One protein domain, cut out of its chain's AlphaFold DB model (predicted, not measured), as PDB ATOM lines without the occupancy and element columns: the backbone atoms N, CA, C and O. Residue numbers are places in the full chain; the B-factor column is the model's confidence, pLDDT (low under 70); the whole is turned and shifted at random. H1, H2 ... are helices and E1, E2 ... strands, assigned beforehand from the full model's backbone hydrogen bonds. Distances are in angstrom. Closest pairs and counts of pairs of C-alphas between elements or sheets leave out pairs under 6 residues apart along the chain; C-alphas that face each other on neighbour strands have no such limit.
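Overview. This is residues 271 to 373 of the 920 residues of the protein "Carbohydrate binding domain-containing protein" of Lysinibacillus sp. AC-3 (UniProt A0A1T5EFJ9). A strongly twisted sheet of seven strands curls round one short helix, H2, and a second helix, H1, makes an arm at one end, where residues 271 to 277 and 280 to 285 stick out free of the body. The long strands E3, E4 and E5 run side by side as the main wall, with E2 and the short E1 beyond E3, and E6 and E7 beyond E5. The printed part has 103 residues, with two named helices and seven named strands; along the chain H1 comes first, then E1, then H2, and then the strands E2 to E7; the sheet is branched and mixed, with E1 and E2 parallel and the neighbour pairs E2 and E3, E3 and E4, E4 and E5, E5 and E6, and E5 and E7 antiparallel, and the class is mixed, helices and strands. The whole is loose, with a radius of gyration of the C-alphas of 15.9 A, and spans 53 by 34 by 24 A.

Arrangement. E3, residues 324 to 333, and E4, residues 336 to 345, form a hairpin, with N 329 and O 340 2.8 A apart. E5, residues 351 to 359, is on the other side of E4 from E3, antiparallel to E4 at 164 degrees, with N 341 and O 354 2.8 A apart. E5 has three neighbours: E6, residues 362 to 366, and E7, residues 370 to 372, lie on one side of it and E4 on the other. The pairing is staggered: N 357 and O 365 are 2.9 A apart between E5 and E6, and N 353 and O 370 2.9 A between E5 and E7. E2, residues 306 to 311, is antiparallel to E3, with N 308 and O 326 2.8 A apart. E2 to E6 make a meander, each strand the antiparallel neighbour of the one before. E1, residues 293 to 295, is an edge strand parallel to E2, with N 294 and O 309 2.8 A apart. H2, residues 296 to 301, is on the sheet; its closest C-alphas to E2 are those of Glu 296 and Val 310, 5.9 A apart. E1, H2 and E2 form a strand-helix-strand unit, two parallel strands joined through a helix, with a right-handed crossover. H1, residues 271 to 283, is not on the sheet and is apart from H2. In H1 and H2 every O i to N i+4 pair is within hydrogen-bond range.

Along the chain. H1 begins at C-alpha 271 (-21.353, -51.889, 46.857) and is 18.6 A long. E3 measures 27.9 A, E4 29.0 A, E5 27.0 A and E2 15.4 A. E4 begins at C-alpha 336 (-44.403, -9.004, 52.063). E7 ends at C-alpha 372 (-45.879, -23.836, 30.758).

Size, cuts and confidence. The two C-alphas farthest apart, those of Gly 272 and Asn 362, are 53.1 A apart. Without the free stretches the body spans 38 by 33 by 24 A. The printed part has no cut; the link from E2 to E3, residues 312 to 323, is long. The model's pLDDT is under 70 at residues 277 to 278, 280 to 291, 315 and 372 to 373.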
ATOM      1  N   ASP A 271     -20.980 -52.580  45.624       70.44
ATOM      2  CA  ASP A 271     -21.353 -51.889  46.857       70.44
ATOM      3  C   ASP A 271     -20.481 -50.630  47.081       70.44
ATOM      4  O   ASP A 271     -20.980 -49.588  47.516       70.44
ATOM      5  N   GLY A 272     -19.200 -50.667  46.691       77.44
ATOM      6  CA  GLY A 272     -18.301 -49.508  46.740       77.44
ATOM      7  C   GLY A 272     -18.712 -48.358  45.810       77.44
ATOM      8  O   GLY A 272     -18.594 -47.186  46.182       77.44
ATOM      9  N   LEU A 273     -19.240 -48.664  44.621       73.75
ATOM     10  CA  LEU A 273     -19.747 -47.656  43.682       73.75
ATOM     11  C   LEU A 273     -21.050 -47.007  44.171       73.75
ATOM     12  O   LEU A 273     -21.235 -45.799  43.995       73.75
ATOM     13  N   ILE A 274     -21.921 -47.777  44.829       71.94
ATOM     14  CA  ILE A 274     -23.166 -47.272  45.430       71.94
ATOM     15  C   ILE A 274     -22.847 -46.262  46.541       71.94
ATOM     16  O   ILE A 274     -23.345 -45.136  46.511       71.94
ATOM     17  N   ALA A 275     -21.923 -46.597  47.446       75.19
ATOM     18  CA  ALA A 275     -21.522 -45.697  48.528       75.19
ATOM     19  C   ALA A 275     -20.867 -44.394  48.020       75.19
ATOM     20  O   ALA A 275     -21.027 -43.325  48.617       75.19
ATOM     21  N   GLN A 276     -20.130 -44.438  46.904       75.69
ATOM     22  CA  GLN A 276     -19.575 -43.225  46.284       75.69
ATOM     23  C   GLN A 276     -20.662 -42.323  45.688       75.69
ATOM     24  O   GLN A 276     -20.550 -41.097  45.778       75.69
ATOM     25  N   ALA A 277     -21.715 -42.901  45.107       65.00
ATOM     26  CA  ALA A 277     -22.847 -42.141  44.590       65.00
ATOM     27  C   ALA A 277     -23.623 -41.448  45.726       65.00
ATOM     28  O   ALA A 277     -23.867 -40.244  45.647       65.00
ATOM     29  N   GLU A 278     -23.925 -42.163  46.812       65.88
ATOM     30  CA  GLU A 278     -24.638 -41.626  47.983       65.88
ATOM     31  C   GLU A 278     -23.890 -40.460  48.650       65.88
ATOM     32  O   GLU A 278     -24.472 -39.410  48.942       65.88
ATOM     33  N   ASN A 279     -22.571 -40.588  48.814       72.88
ATOM     34  CA  ASN A 279     -21.738 -39.517  49.360       72.88
ATOM     35  C   ASN A 279     -21.687 -38.291  48.436       72.88
ATOM     36  O   ASN A 279     -21.686 -37.153  48.912       72.88
ATOM     37  N   LYS A 280     -21.692 -38.499  47.114       68.75
ATOM     38  CA  LYS A 280     -21.700 -37.408  46.134       68.75
ATOM     39  C   LYS A 280     -23.007 -36.615  46.186       68.75
ATOM     40  O   LYS A 280     -22.945 -35.389  46.220       68.75
ATOM     41  N   PHE A 281     -24.159 -37.281  46.271       56.69
ATOM     42  CA  PHE A 281     -25.458 -36.611  46.423       56.69
ATOM     43  C   PHE A 281     -25.577 -35.862  47.754       56.69
ATOM     44  O   PHE A 281     -25.968 -34.693  47.766       56.69
ATOM     45  N   THR A 282     -25.103 -36.467  48.847       65.00
ATOM     46  CA  THR A 282     -25.094 -35.832  50.174       65.00
ATOM     47  C   THR A 282     -24.205 -34.584  50.197       65.00
ATOM     48  O   THR A 282     -24.606 -33.539  50.706       65.00
ATOM     49  N   SER A 283     -23.022 -34.638  49.572       60.03
ATOM     50  CA  SER A 283     -22.115 -33.482  49.458       60.03
ATOM     51  C   SER A 283     -22.669 -32.326  48.611       60.03
ATOM     52  O   SER A 283     -22.195 -31.198  48.729       60.03
ATOM     53  N   GLN A 284     -23.678 -32.594  47.777       57.78
ATOM     54  CA  GLN A 284     -24.380 -31.604  46.955       57.78
ATOM     55  C   GLN A 284     -25.681 -31.101  47.605       57.78
ATOM     56  O   GLN A 284     -26.419 -30.347  46.976       57.78
ATOM     57  N   GLY A 285     -25.941 -31.482  48.864       51.81
ATOM     58  CA  GLY A 285     -27.077 -31.013  49.658       51.81
ATOM     59  C   GLY A 285     -28.370 -31.809  49.477       51.81
ATOM     60  O   GLY A 285     -29.408 -31.349  49.938       51.81
ATOM     61  N   TYR A 286     -28.321 -32.979  48.832       50.53
ATOM     62  CA  TYR A 286     -29.471 -33.869  48.672       50.53
ATOM     63  C   TYR A 286     -29.322 -35.068  49.612       50.53
ATOM     64  O   TYR A 286     -28.475 -35.934  49.392       50.53
ATOM     65  N   THR A 287     -30.131 -35.129  50.668       59.38
ATOM     66  CA  THR A 287     -30.256 -36.310  51.531       59.38
ATOM     67  C   THR A 287     -31.446 -37.162  51.089       59.38
ATOM     68  O   THR A 287     -32.409 -36.668  50.501       59.38
ATOM     69  N   SER A 288     -31.431 -38.457  51.412       53.16
ATOM     70  CA  SER A 288     -32.545 -39.381  51.139       53.16
ATOM     71  C   SER A 288     -33.860 -39.016  51.852       53.16
ATOM     72  O   SER A 288     -34.865 -39.687  51.639       53.16
ATOM     73  N   ASN A 289     -33.867 -37.964  52.681       54.66
ATOM     74  CA  ASN A 289     -35.030 -37.469  53.419       54.66
ATOM     75  C   ASN A 289     -35.644 -36.181  52.825       54.66
ATOM     76  O   ASN A 289     -36.642 -35.699  53.359       54.66
ATOM     77  N   ASP A 290     -35.094 -35.612  51.742       57.25
ATOM     78  CA  ASP A 290     -35.493 -34.271  51.270       57.25
ATOM     79  C   ASP A 290     -36.698 -34.244  50.308       57.25
ATOM     80  O   ASP A 290     -37.292 -33.186  50.091       57.25
ATOM     81  N   LEU A 291     -37.140 -35.395  49.788       63.78
ATOM     82  CA  LEU A 291     -38.407 -35.529  49.051       63.78
ATOM     83  C   LEU A 291     -39.546 -35.860  50.021       63.78
ATOM     84  O   LEU A 291     -40.044 -36.981  50.089       63.78
ATOM     85  N   VAL A 292     -39.950 -34.864  50.807       73.62
ATOM     86  CA  VAL A 292     -41.110 -34.998  51.697       73.62
ATOM     87  C   VAL A 292     -42.382 -34.956  50.848       73.62
ATOM     88  O   VAL A 292     -42.611 -33.984  50.121       73.62
ATOM     89  N   SER A 293     -43.199 -36.008  50.938       84.25
ATOM     90  CA  SER A 293     -44.576 -35.976  50.442       84.25
ATOM     91  C   SER A 293     -45.402 -35.060  51.338       84.25
ATOM     92  O   SER A 293     -45.429 -35.251  52.552       84.25
ATOM     93  N   VAL A 294     -46.037 -34.056  50.745       89.06
ATOM     94  CA  VAL A 294     -46.869 -33.065  51.434       89.06
ATOM     95  C   VAL A 294     -48.236 -33.001  50.776       89.06
ATOM     96  O   VAL A 294     -48.391 -33.271  49.584       89.06
ATOM     97  N   THR A 295     -49.230 -32.607  51.550       91.94
ATOM     98  CA  THR A 295     -50.558 -32.291  51.035       91.94
ATOM     99  C   THR A 295     -50.541 -30.970  50.263       91.94
ATOM    100  O   THR A 295     -49.684 -30.105  50.460       91.94
ATOM    101  N   GLU A 296     -51.526 -30.779  49.395       90.44
ATOM    102  CA  GLU A 296     -51.779 -29.522  48.687       90.44
ATOM    103  C   GLU A 296     -51.820 -28.279  49.602       90.44
ATOM    104  O   GLU A 296     -51.260 -27.235  49.257       90.44
ATOM    105  N   VAL A 297     -52.430 -28.399  50.788       90.38
ATOM    106  CA  VAL A 297     -52.502 -27.314  51.783       90.38
ATOM    107  C   VAL A 297     -51.118 -27.014  52.353       90.38
ATOM    108  O   VAL A 297     -50.696 -25.861  52.378       90.38
ATOM    109  N   GLU A 298     -50.366 -28.046  52.737       92.44
ATOM    110  CA  GLU A 298     -49.000 -27.888  53.249       92.44
ATOM    111  C   GLU A 298     -48.050 -27.300  52.197       92.44
ATOM    112  O   GLU A 298     -47.159 -26.517  52.533       92.44
ATOM    113  N   PHE A 299     -48.247 -27.628  50.917       93.38
ATOM    114  CA  PHE A 299     -47.459 -27.059  49.826       93.38
ATOM    115  C   PHE A 299     -47.754 -25.569  49.615       93.38
ATOM    116  O   PHE A 299     -46.821 -24.766  49.530       93.38
ATOM    117  N   LYS A 300     -49.036 -25.180  49.591       93.31
ATOM    118  CA  LYS A 300     -49.470 -23.774  49.529       93.31
ATOM    119  C   LYS A 300     -48.947 -22.970  50.722       93.31
ATOM    120  O   LYS A 300     -48.423 -21.862  50.581       93.31
ATOM    121  N   ASP A 301     -49.048 -23.535  51.916       92.12
ATOM    122  CA  ASP A 301     -48.714 -22.822  53.145       92.12
ATOM    123  C   ASP A 301     -47.222 -22.878  53.487       92.12
ATOM    124  O   ASP A 301     -46.786 -22.183  54.404       92.12
ATOM    125  N   SER A 302     -46.412 -23.574  52.680       90.75
ATOM    126  CA  SER A 302     -44.969 -23.707  52.890       90.75
ATOM    127  C   SER A 302     -44.285 -22.362  53.137       90.75
ATOM    128  O   SER A 302     -44.456 -21.395  52.390       90.75
ATOM    129  N   THR A 303     -43.495 -22.308  54.204       90.50
ATOM    130  CA  THR A 303     -42.711 -21.135  54.615       90.50
ATOM    131  C   THR A 303     -41.243 -21.245  54.219       90.50
ATOM    132  O   THR A 303     -40.480 -20.305  54.426       90.50
ATOM    133  N   ILE A 304     -40.841 -22.381  53.643       85.19
ATOM    134  CA  ILE A 304     -39.456 -22.686  53.286       85.19
ATOM    135  C   ILE A 304     -39.408 -23.079  51.812       85.19
ATOM    136  O   ILE A 304     -40.238 -23.860  51.337       85.19
ATOM    137  N   SER A 305     -38.421 -22.545  51.095       88.81
ATOM    138  CA  SER A 305     -38.151 -22.922  49.710       88.81
ATOM    139  C   SER A 305     -37.705 -24.383  49.607       88.81
ATOM    140  O   SER A 305     -36.879 -24.833  50.399       88.81
ATOM    141  N   GLY A 306     -38.197 -25.129  48.619       85.50
ATOM    142  CA  GLY A 306     -37.765 -26.510  48.396       85.50
ATOM    143  C   GLY A 306     -38.622 -27.295  47.409       85.50
ATOM    144  O   GLY A 306     -39.694 -26.844  47.004       85.50
ATOM    145  N   PHE A 307     -38.128 -28.480  47.041       85.06
ATOM    146  CA  PHE A 307     -38.866 -29.469  46.256       85.06
ATOM    147  C   PHE A 307     -39.701 -30.365  47.172       85.06
ATOM    148  O   PHE A 307     -39.261 -30.734  48.261       85.06
ATOM    149  N   LYS A 308     -40.910 -30.702  46.732       88.69
ATOM    150  CA  LYS A 308     -41.896 -31.505  47.452       88.69
ATOM    151  C   LYS A 308     -42.645 -32.398  46.471       88.69
ATOM    152  O   LYS A 308     -42.924 -31.985  45.347       88.69
ATOM    153  N   GLN A 309     -43.009 -33.599  46.902       91.25
ATOM    154  CA  GLN A 309     -44.015 -34.387  46.195       91.25
ATOM    155  C   GLN A 309     -45.382 -33.966  46.735       91.25
ATOM    156  O   GLN A 309     -45.638 -34.117  47.925       91.25
ATOM    157  N   VAL A 310     -46.221 -33.367  45.897       91.06
ATOM    158  CA  VAL A 310     -47.479 -32.746  46.320       91.06
ATOM    159  C   VAL A 310     -48.634 -33.672  45.969       91.06
ATOM    160  O   VAL A 310     -48.875 -33.931  44.790       91.06
ATOM    161  N   GLN A 311     -49.320 -34.173  46.995       89.75
ATOM    162  CA  GLN A 311     -50.482 -35.046  46.846       89.75
ATOM    163  C   GLN A 311     -51.769 -34.227  46.786       89.75
ATOM    164  O   GLN A 311     -52.006 -33.359  47.639       89.75
ATOM    165  N   THR A 312     -52.617 -34.537  45.809       81.69
ATOM    166  CA  THR A 312     -53.919 -33.874  45.674       81.69
ATOM    167  C   THR A 312     -54.931 -34.504  46.620       81.69
ATOM    168  O   THR A 312     -55.251 -35.685  46.509       81.69
ATOM    169  N   ILE A 313     -55.453 -33.704  47.555       77.31
ATOM    170  CA  ILE A 313     -56.458 -34.159  48.529       77.31
ATOM    171  C   ILE A 313     -57.777 -33.390  48.391       77.31
ATOM    172  O   ILE A 313     -58.828 -33.999  48.573       77.31
ATOM    173  N   ASP A 314     -57.750 -32.096  48.039       70.50
ATOM    174  CA  ASP A 314     -58.949 -31.233  48.068       70.50
ATOM    175  C   ASP A 314     -59.174 -30.443  46.755       70.50
ATOM    176  O   ASP A 314     -60.273 -29.966  46.487       70.50
ATOM    177  N   GLY A 315     -58.155 -30.337  45.888       68.94
ATOM    178  CA  GLY A 315     -58.245 -29.806  44.520       68.94
ATOM    179  C   GLY A 315     -58.531 -28.303  44.421       68.94
ATOM    180  O   GLY A 315     -58.930 -27.823  43.360       68.94
ATOM    181  N   SER A 316     -58.387 -27.556  45.517       80.50
ATOM    182  CA  SER A 316     -58.765 -26.138  45.603       80.50
ATOM    183  C   SER A 316     -57.623 -25.163  45.285       80.50
ATOM    184  O   SER A 316     -57.867 -23.984  45.015       80.50
ATOM    185  N   PHE A 317     -56.376 -25.628  45.314       92.25
ATOM    186  CA  PHE A 317     -55.170 -24.847  45.073       92.25
ATOM    187  C   PHE A 317     -54.379 -25.297  43.843       92.25
ATOM    188  O   PHE A 317     -53.876 -24.414  43.157       92.25
ATOM    189  N   LEU A 318     -54.242 -26.594  43.560       93.38
ATOM    190  CA  LEU A 318     -53.494 -27.160  42.430       93.38
ATOM    191  C   LEU A 318     -54.228 -26.956  41.086       93.38
ATOM    192  O   LEU A 318     -55.426 -26.680  41.078       93.38
ATOM    193  N   PRO A 319     -53.529 -27.052  39.935       89.88
ATOM    194  CA  PRO A 319     -54.140 -26.845  38.618       89.88
ATOM    195  C   PRO A 319     -55.230 -27.871  38.273       89.88
ATOM    196  O   PRO A 319     -56.179 -27.545  37.561       89.88
ATOM    197  N   ASP A 320     -55.075 -29.108  38.750       88.75
ATOM    198  CA  ASP A 320     -56.033 -30.201  38.610       88.75
ATOM    199  C   ASP A 320     -55.826 -31.260  39.713       88.75
ATOM    200  O   ASP A 320     -55.078 -31.052  40.665       88.75
ATOM    201  N   SER A 321     -56.517 -32.395  39.587       85.75
ATOM    202  CA  SER A 321     -56.553 -33.463  40.586       85.75
ATOM    203  C   SER A 321     -55.422 -34.500  40.480       85.75
ATOM    204  O   SER A 321     -55.623 -35.639  40.902       85.75
ATOM    205  N   THR A 322     -54.296 -34.188  39.834       85.75
ATOM    206  CA  THR A 322     -53.147 -35.106  39.708       85.75
ATOM    207  C   THR A 322     -52.072 -34.820  40.754       85.75
ATOM    208  O   THR A 322     -52.050 -33.749  41.348       85.75
ATOM    209  N   ASP A 323     -51.193 -35.783  41.026       88.94
ATOM    210  CA  ASP A 323     -50.047 -35.562  41.912       88.94
ATOM    211  C   ASP A 323     -48.914 -34.864  41.152       88.94
ATOM    212  O   ASP A 323     -48.629 -35.179  39.993       88.94
ATOM    213  N   TYR A 324     -48.222 -33.948  41.827       91.19
ATOM    214  CA  TYR A 324     -47.187 -33.120  41.213       91.19
ATOM    215  C   TYR A 324     -45.835 -33.264  41.907       91.19
ATOM    216  O   TYR A 324     -45.748 -33.443  43.123       91.19
ATOM    217  N   LEU A 325     -44.754 -33.078  41.146       90.94
ATOM    218  CA  LEU A 325     -43.472 -32.681  41.721       90.94
ATOM    219  C   LEU A 325     -43.435 -31.152  41.765       90.94
ATOM    220  O   LEU A 325     -43.362 -30.496  40.726       90.94
ATOM    221  N   GLY A 326     -43.538 -30.589  42.965       89.69
ATOM    222  CA  GLY A 326     -43.645 -29.154  43.183       89.69
ATOM    223  C   GLY A 326     -42.372 -28.541  43.750       89.69
ATOM    224  O   GLY A 326     -41.750 -29.100  44.645       89.69
ATOM    225  N   GLN A 327     -42.007 -27.358  43.276       93.75
ATOM    226  CA  GLN A 327     -41.050 -26.464  43.909       93.75
ATOM    227  C   GLN A 327     -41.788 -25.221  44.393       93.75
ATOM    228  O   GLN A 327     -42.538 -24.602  43.639       93.75
ATOM    229  N   VAL A 328     -41.547 -24.830  45.637       93.19
ATOM    230  CA  VAL A 328     -41.932 -23.513  46.146       93.19
ATOM    231  C   VAL A 328     -40.665 -22.724  46.439       93.19
ATOM    232  O   VAL A 328     -39.717 -23.260  47.009       93.19
ATOM    233  N   ILE A 329     -40.625 -21.464  46.018       90.81
ATOM    234  CA  ILE A 329     -39.578 -20.505  46.375       90.81
ATOM    235  C   ILE A 329     -40.258 -19.385  47.149       90.81
ATOM    236  O   ILE A 329     -41.135 -18.707  46.615       90.81
ATOM    237  N   VAL A 330     -39.876 -19.229  48.410       91.25
ATOM    238  CA  VAL A 330     -40.399 -18.211  49.320       91.25
ATOM    239  C   VAL A 330     -39.365 -17.095  49.429       91.25
ATOM    240  O   VAL A 330     -38.248 -17.334  49.886       91.25
ATOM    241  N   ASP A 331     -39.742 -15.894  49.002       92.50
ATOM    242  CA  ASP A 331     -38.960 -14.665  49.139       92.50
ATOM    243  C   ASP A 331     -39.657 -13.726  50.134       92.50
ATOM    244  O   ASP A 331     -40.879 -13.556  50.084       92.50
ATOM    245  N   ILE A 332     -38.901 -13.158  51.072       91.38
ATOM    246  CA  ILE A 332     -39.428 -12.343  52.173       91.38
ATOM    247  C   ILE A 332     -38.763 -10.970  52.109       91.38
ATOM    248  O   ILE A 332     -37.589 -10.830  52.449       91.38
ATOM    249  N   ASP A 333     -39.541  -9.958  51.728       89.75
ATOM    250  CA  ASP A 333     -39.119  -8.556  51.709       89.75
ATOM    251  C   ASP A 333     -39.965  -7.751  52.706       89.75
ATOM    252  O   ASP A 333     -41.097  -7.330  52.440       89.75
ATOM    253  N   GLY A 334     -39.438  -7.605  53.923       92.12
ATOM    254  CA  GLY A 334     -40.157  -6.995  55.039       92.12
ATOM    255  C   GLY A 334     -41.379  -7.819  55.463       92.12
ATOM    256  O   GLY A 334     -41.242  -8.964  55.886       92.12
ATOM    257  N   ALA A 335     -42.570  -7.215  55.395       88.94
ATOM    258  CA  ALA A 335     -43.845  -7.876  55.706       88.94
ATOM    259  C   ALA A 335     -44.457  -8.614  54.498       88.94
ATOM    260  O   ALA A 335     -45.392  -9.403  54.658       88.94
ATOM    261  N   VAL A 336     -43.914  -8.388  53.295       90.44
ATOM    262  CA  VAL A 336     -44.403  -9.004  52.063       90.44
ATOM    263  C   VAL A 336     -43.689 -10.330  51.835       90.44
ATOM    264  O   VAL A 336     -42.469 -10.387  51.699       90.44
ATOM    265  N   VAL A 337     -44.472 -11.399  51.734       93.31
ATOM    266  CA  VAL A 337     -44.002 -12.729  51.351       93.31
ATOM    267  C   VAL A 337     -44.433 -12.996  49.915       93.31
ATOM    268  O   VAL A 337     -45.620 -12.936  49.593       93.31
ATOM    269  N   THR A 338     -43.473 -13.296  49.048       94.31
ATOM    270  CA  THR A 338     -43.717 -13.723  47.670       94.31
ATOM    271  C   THR A 338     -43.414 -15.210  47.551       94.31
ATOM    272  O   THR A 338     -42.303 -15.649  47.830       94.31
ATOM    273  N   LYS A 339     -44.402 -16.000  47.133       95.81
ATOM    274  CA  LYS A 339     -44.259 -17.436  46.892       95.81
ATOM    275  C   LYS A 339     -44.350 -17.714  45.399       95.81
ATOM    276  O   LYS A 339     -45.382 -17.447  44.782       95.81
ATOM    277  N   HIS A 340     -43.283 -18.268  44.837       93.50
ATOM    278  CA  HIS A 340     -43.246 -18.771  43.469       93.50
ATOM    279  C   HIS A 340     -43.422 -20.283  43.496       93.50
ATOM    280  O   HIS A 340     -42.555 -21.002  43.990       93.50
ATOM    281  N   TYR A 341     -44.531 -20.762  42.951       94.69
ATOM    282  CA  TYR A 341     -44.800 -22.182  42.798       94.69
ATOM    283  C   TYR A 341     -44.469 -22.615  41.379       94.69
ATOM    284  O   TYR A 341     -44.863 -21.958  40.412       94.69
ATOM    285  N   GLN A 342     -43.776 -23.739  41.262       93.19
ATOM    286  CA  GLN A 342     -43.548 -24.450  40.014       93.19
ATOM    287  C   GLN A 342     -43.981 -25.894  40.219       93.19
ATOM    288  O   GLN A 342     -43.519 -26.541  41.150       93.19
ATOM    289  N   LEU A 343     -44.869 -26.405  39.382       92.44
ATOM    290  CA  LEU A 343     -45.296 -27.796  39.424       92.44
ATOM    291  C   LEU A 343     -44.898 -28.483  38.131       92.44
ATOM    292  O   LEU A 343     -44.961 -27.869  37.066       92.44
ATOM    293  N   VAL A 344     -44.536 -29.755  38.224       89.69
ATOM    294  CA  VAL A 344     -44.392 -30.651  37.082       89.69
ATOM    295  C   VAL A 344     -45.380 -31.786  37.270       89.69
ATOM    296  O   VAL A 344     -45.299 -32.519  38.258       89.69
ATOM    297  N   ASP A 345     -46.321 -31.910  36.335       87.62
ATOM    298  CA  ASP A 345     -47.157 -33.104  36.240       87.62
ATOM    299  C   ASP A 345     -46.226 -34.268  35.887       87.62
ATOM    300  O   ASP A 345     -45.626 -34.297  34.808       87.62
ATOM    301  N   VAL A 346     -46.053 -35.202  36.820       76.25
ATOM    302  CA  VAL A 346     -45.085 -36.300  36.679       76.25
ATOM    303  C   VAL A 346     -45.478 -37.302  35.592       76.25
ATOM    304  O   VAL A 346     -44.625 -38.055  35.126       76.25
ATOM    305  N   ILE A 347     -46.744 -37.302  35.167       72.38
ATOM    306  CA  ILE A 347     -47.263 -38.170  34.109       72.38
ATOM    307  C   ILE A 347     -47.140 -37.471  32.753       72.38
ATOM    308  O   ILE A 347     -46.695 -38.080  31.780       72.38
ATOM    309  N   LEU A 348     -47.535 -36.196  32.675       74.94
ATOM    310  CA  LEU A 348     -47.625 -35.466  31.405       74.94
ATOM    311  C   LEU A 348     -46.374 -34.641  31.063       74.94
ATOM    312  O   LEU A 348     -46.242 -34.188  29.926       74.94
ATOM    313  N   GLY A 349     -45.471 -34.411  32.019       74.75
ATOM    314  CA  GLY A 349     -44.281 -33.571  31.844       74.75
ATOM    315  C   GLY A 349     -44.594 -32.093  31.583       74.75
ATOM    316  O   GLY A 349     -43.742 -31.348  31.097       74.75
ATOM    317  N   VAL A 350     -45.825 -31.666  31.865       78.19
ATOM    318  CA  VAL A 350     -46.283 -30.279  31.733       78.19
ATOM    319  C   VAL A 350     -45.865 -29.507  32.974       78.19
ATOM    320  O   VAL A 350     -46.020 -30.007  34.088       78.19
ATOM    321  N   THR A 351     -45.383 -28.275  32.793       84.94
ATOM    322  CA  THR A 351     -45.077 -27.394  33.917       84.94
ATOM    323  C   THR A 351     -46.196 -26.390  34.175       84.94
ATOM    324  O   THR A 351     -46.897 -25.945  33.267       84.94
ATOM    325  N   PHE A 352     -46.388 -26.021  35.434       88.81
ATOM    326  CA  PHE A 352     -47.315 -24.970  35.841       88.81
ATOM    327  C   PHE A 352     -46.597 -24.000  36.763       88.81
ATOM    328  O   PHE A 352     -45.838 -24.424  37.632       88.81
ATOM    329  N   THR A 353     -46.837 -22.703  36.596       90.81
ATOM    330  CA  THR A 353     -46.234 -21.669  37.442       90.81
ATOM    331  C   THR A 353     -47.286 -20.727  38.000       90.81
ATOM    332  O   THR A 353     -48.160 -20.294  37.252       90.81
ATOM    333  N   ARG A 354     -47.181 -20.381  39.285       94.00
ATOM    334  CA  ARG A 354     -48.051 -19.411  39.970       94.00
ATOM    335  C   ARG A 354     -47.231 -18.572  40.936       94.00
ATOM    336  O   ARG A 354     -46.325 -19.089  41.585       94.00
ATOM    337  N   VAL A 355     -47.546 -17.289  41.050       91.94
ATOM    338  CA  VAL A 355     -46.898 -16.361  41.977       91.94
ATOM    339  C   VAL A 355     -47.961 -15.733  42.860       91.94
ATOM    340  O   VAL A 355     -48.891 -15.104  42.360       91.94
ATOM    341  N   ILE A 356     -47.809 -15.894  44.173       92.88
ATOM    342  CA  ILE A 356     -48.695 -15.293  45.173       92.88
ATOM    343  C   ILE A 356     -47.874 -14.341  46.033       92.88
ATOM    344  O   ILE A 356     -46.833 -14.725  46.558       92.88
ATOM    345  N   ARG A 357     -48.356 -13.108  46.195       95.44
ATOM    346  CA  ARG A 357     -47.779 -12.114  47.111       95.44
ATOM    347  C   ARG A 357     -48.760 -11.853  48.238       95.44
ATOM    348  O   ARG A 357     -49.923 -11.556  47.968       95.44
ATOM    349  N   THR A 358     -48.298 -11.928  49.477       93.44
ATOM    350  CA  THR A 358     -49.110 -11.681  50.675       93.44
ATOM    351  C   THR A 358     -48.436 -10.672  51.593       93.44
ATOM    352  O   THR A 358     -47.225 -10.736  51.762       93.44
ATOM    353  N   ASP A 359     -49.212  -9.788  52.219       92.19
ATOM    354  CA  ASP A 359     -48.773  -8.950  53.347       92.19
ATOM    355  C   ASP A 359     -49.477  -9.467  54.607       92.19
ATOM    356  O   ASP A 359     -50.666  -9.217  54.837       92.19
ATOM    357  N   GLY A 360     -48.783 -10.326  55.353       87.00
ATOM    358  CA  GLY A 360     -49.389 -11.112  56.427       87.00
ATOM    359  C   GLY A 360     -50.501 -12.042  55.921       87.00
ATOM    360  O   GLY A 360     -50.242 -12.976  55.168       87.00
ATOM    361  N   ALA A 361     -51.743 -11.802  56.357       81.75
ATOM    362  CA  ALA A 361     -52.903 -12.634  56.009       81.75
ATOM    363  C   ALA A 361     -53.586 -12.249  54.681       81.75
ATOM    364  O   ALA A 361     -54.436 -12.995  54.196       81.75
ATOM    365  N   ASN A 362     -53.250 -11.096  54.093       89.00
ATOM    366  CA  ASN A 362     -53.935 -10.589  52.903       89.00
ATOM    367  C   ASN A 362     -53.161 -10.938  51.630       89.00
ATOM    368  O   ASN A 362     -51.967 -10.657  51.535       89.00
ATOM    369  N   VAL A 363     -53.849 -11.489  50.625       90.81
ATOM    370  CA  VAL A 363     -53.295 -11.674  49.274       90.81
ATOM    371  C   VAL A 363     -53.273 -10.324  48.561       90.81
ATOM    372  O   VAL A 363     -54.318  -9.736  48.302       90.81
ATOM    373  N   ILE A 364     -52.073  -9.834  48.252       92.69
ATOM    374  CA  ILE A 364     -51.840  -8.596  47.498       92.69
ATOM    375  C   ILE A 364     -52.046  -8.846  46.001       92.69
ATOM    376  O   ILE A 364     -52.618  -8.020  45.297       92.69
ATOM    377  N   SER A 365     -51.549  -9.980  45.507       90.06
ATOM    378  CA  SER A 365     -51.650 -10.361  44.099       90.06
ATOM    379  C   SER A 365     -51.495 -11.865  43.935       90.06
ATOM    380  O   SER A 365     -50.665 -12.473  44.616       90.06
ATOM    381  N   ASP A 366     -52.221 -12.429  42.979       93.75
ATOM    382  CA  ASP A 366     -52.147 -13.832  42.591       93.75
ATOM    383  C   ASP A 366     -52.151 -13.919  41.064       93.75
ATOM    384  O   ASP A 366     -53.047 -13.378  40.418       93.75
ATOM    385  N   SER A 367     -51.130 -14.545  40.480       87.00
ATOM    386  CA  SER A 367     -51.023 -14.679  39.023       87.00
ATOM    387  C   SER A 367     -51.954 -15.738  38.427       87.00
ATOM    388  O   SER A 367     -51.952 -15.901  37.210       87.00
ATOM    389  N   GLU A 368     -52.644 -16.513  39.270       92.00
ATOM    390  CA  GLU A 368     -53.242 -17.802  38.911       92.00
ATOM    391  C   GLU A 368     -52.210 -18.784  38.311       92.00
ATOM    392  O   GLU A 368     -51.010 -18.490  38.210       92.00
ATOM    393  N   TRP A 369     -52.642 -20.004  37.978       91.88
ATOM    394  CA  TRP A 369     -51.769 -20.988  37.338       91.88
ATOM    395  C   TRP A 369     -51.597 -20.695  35.855       91.88
ATOM    396  O   TRP A 369     -52.547 -20.724  35.076       91.88
ATOM    397  N   VAL A 370     -50.347 -20.528  35.441       81.69
ATOM    398  CA  VAL A 370     -49.961 -20.445  34.035       81.69
ATOM    399  C   VAL A 370     -49.358 -21.783  33.619       81.69
ATOM    400  O   VAL A 370     -48.339 -22.210  34.161       81.69
ATOM    401  N   LYS A 371     -49.983 -22.454  32.648       86.00
ATOM    402  CA  LYS A 371     -49.481 -23.706  32.066       86.00
ATOM    403  C   LYS A 371     -48.292 -23.418  31.142       86.00
ATOM    404  O   LYS A 371     -48.454 -22.844  30.066       86.00
ATOM    405  N   GLY A 372     -47.101 -23.836  31.551       67.88
ATOM    406  CA  GLY A 372     -45.879 -23.836  30.758       67.88
ATOM    407  C   GLY A 372     -45.649 -25.202  30.109       67.88
ATOM    408  O   GLY A 372     -45.414 -26.199  30.773       67.88
ATOM    409  N   GLY A 373     -45.698 -25.277  28.780       51.19
ATOM    410  CA  GLY A 373     -45.333 -26.495  28.045       51.19
ATOM    411  C   GLY A 373     -46.451 -27.015  27.149       51.19
ATOM    412  O   GLY A 373     -47.414 -27.629  27.600       51.19
TER     413      GLY A 373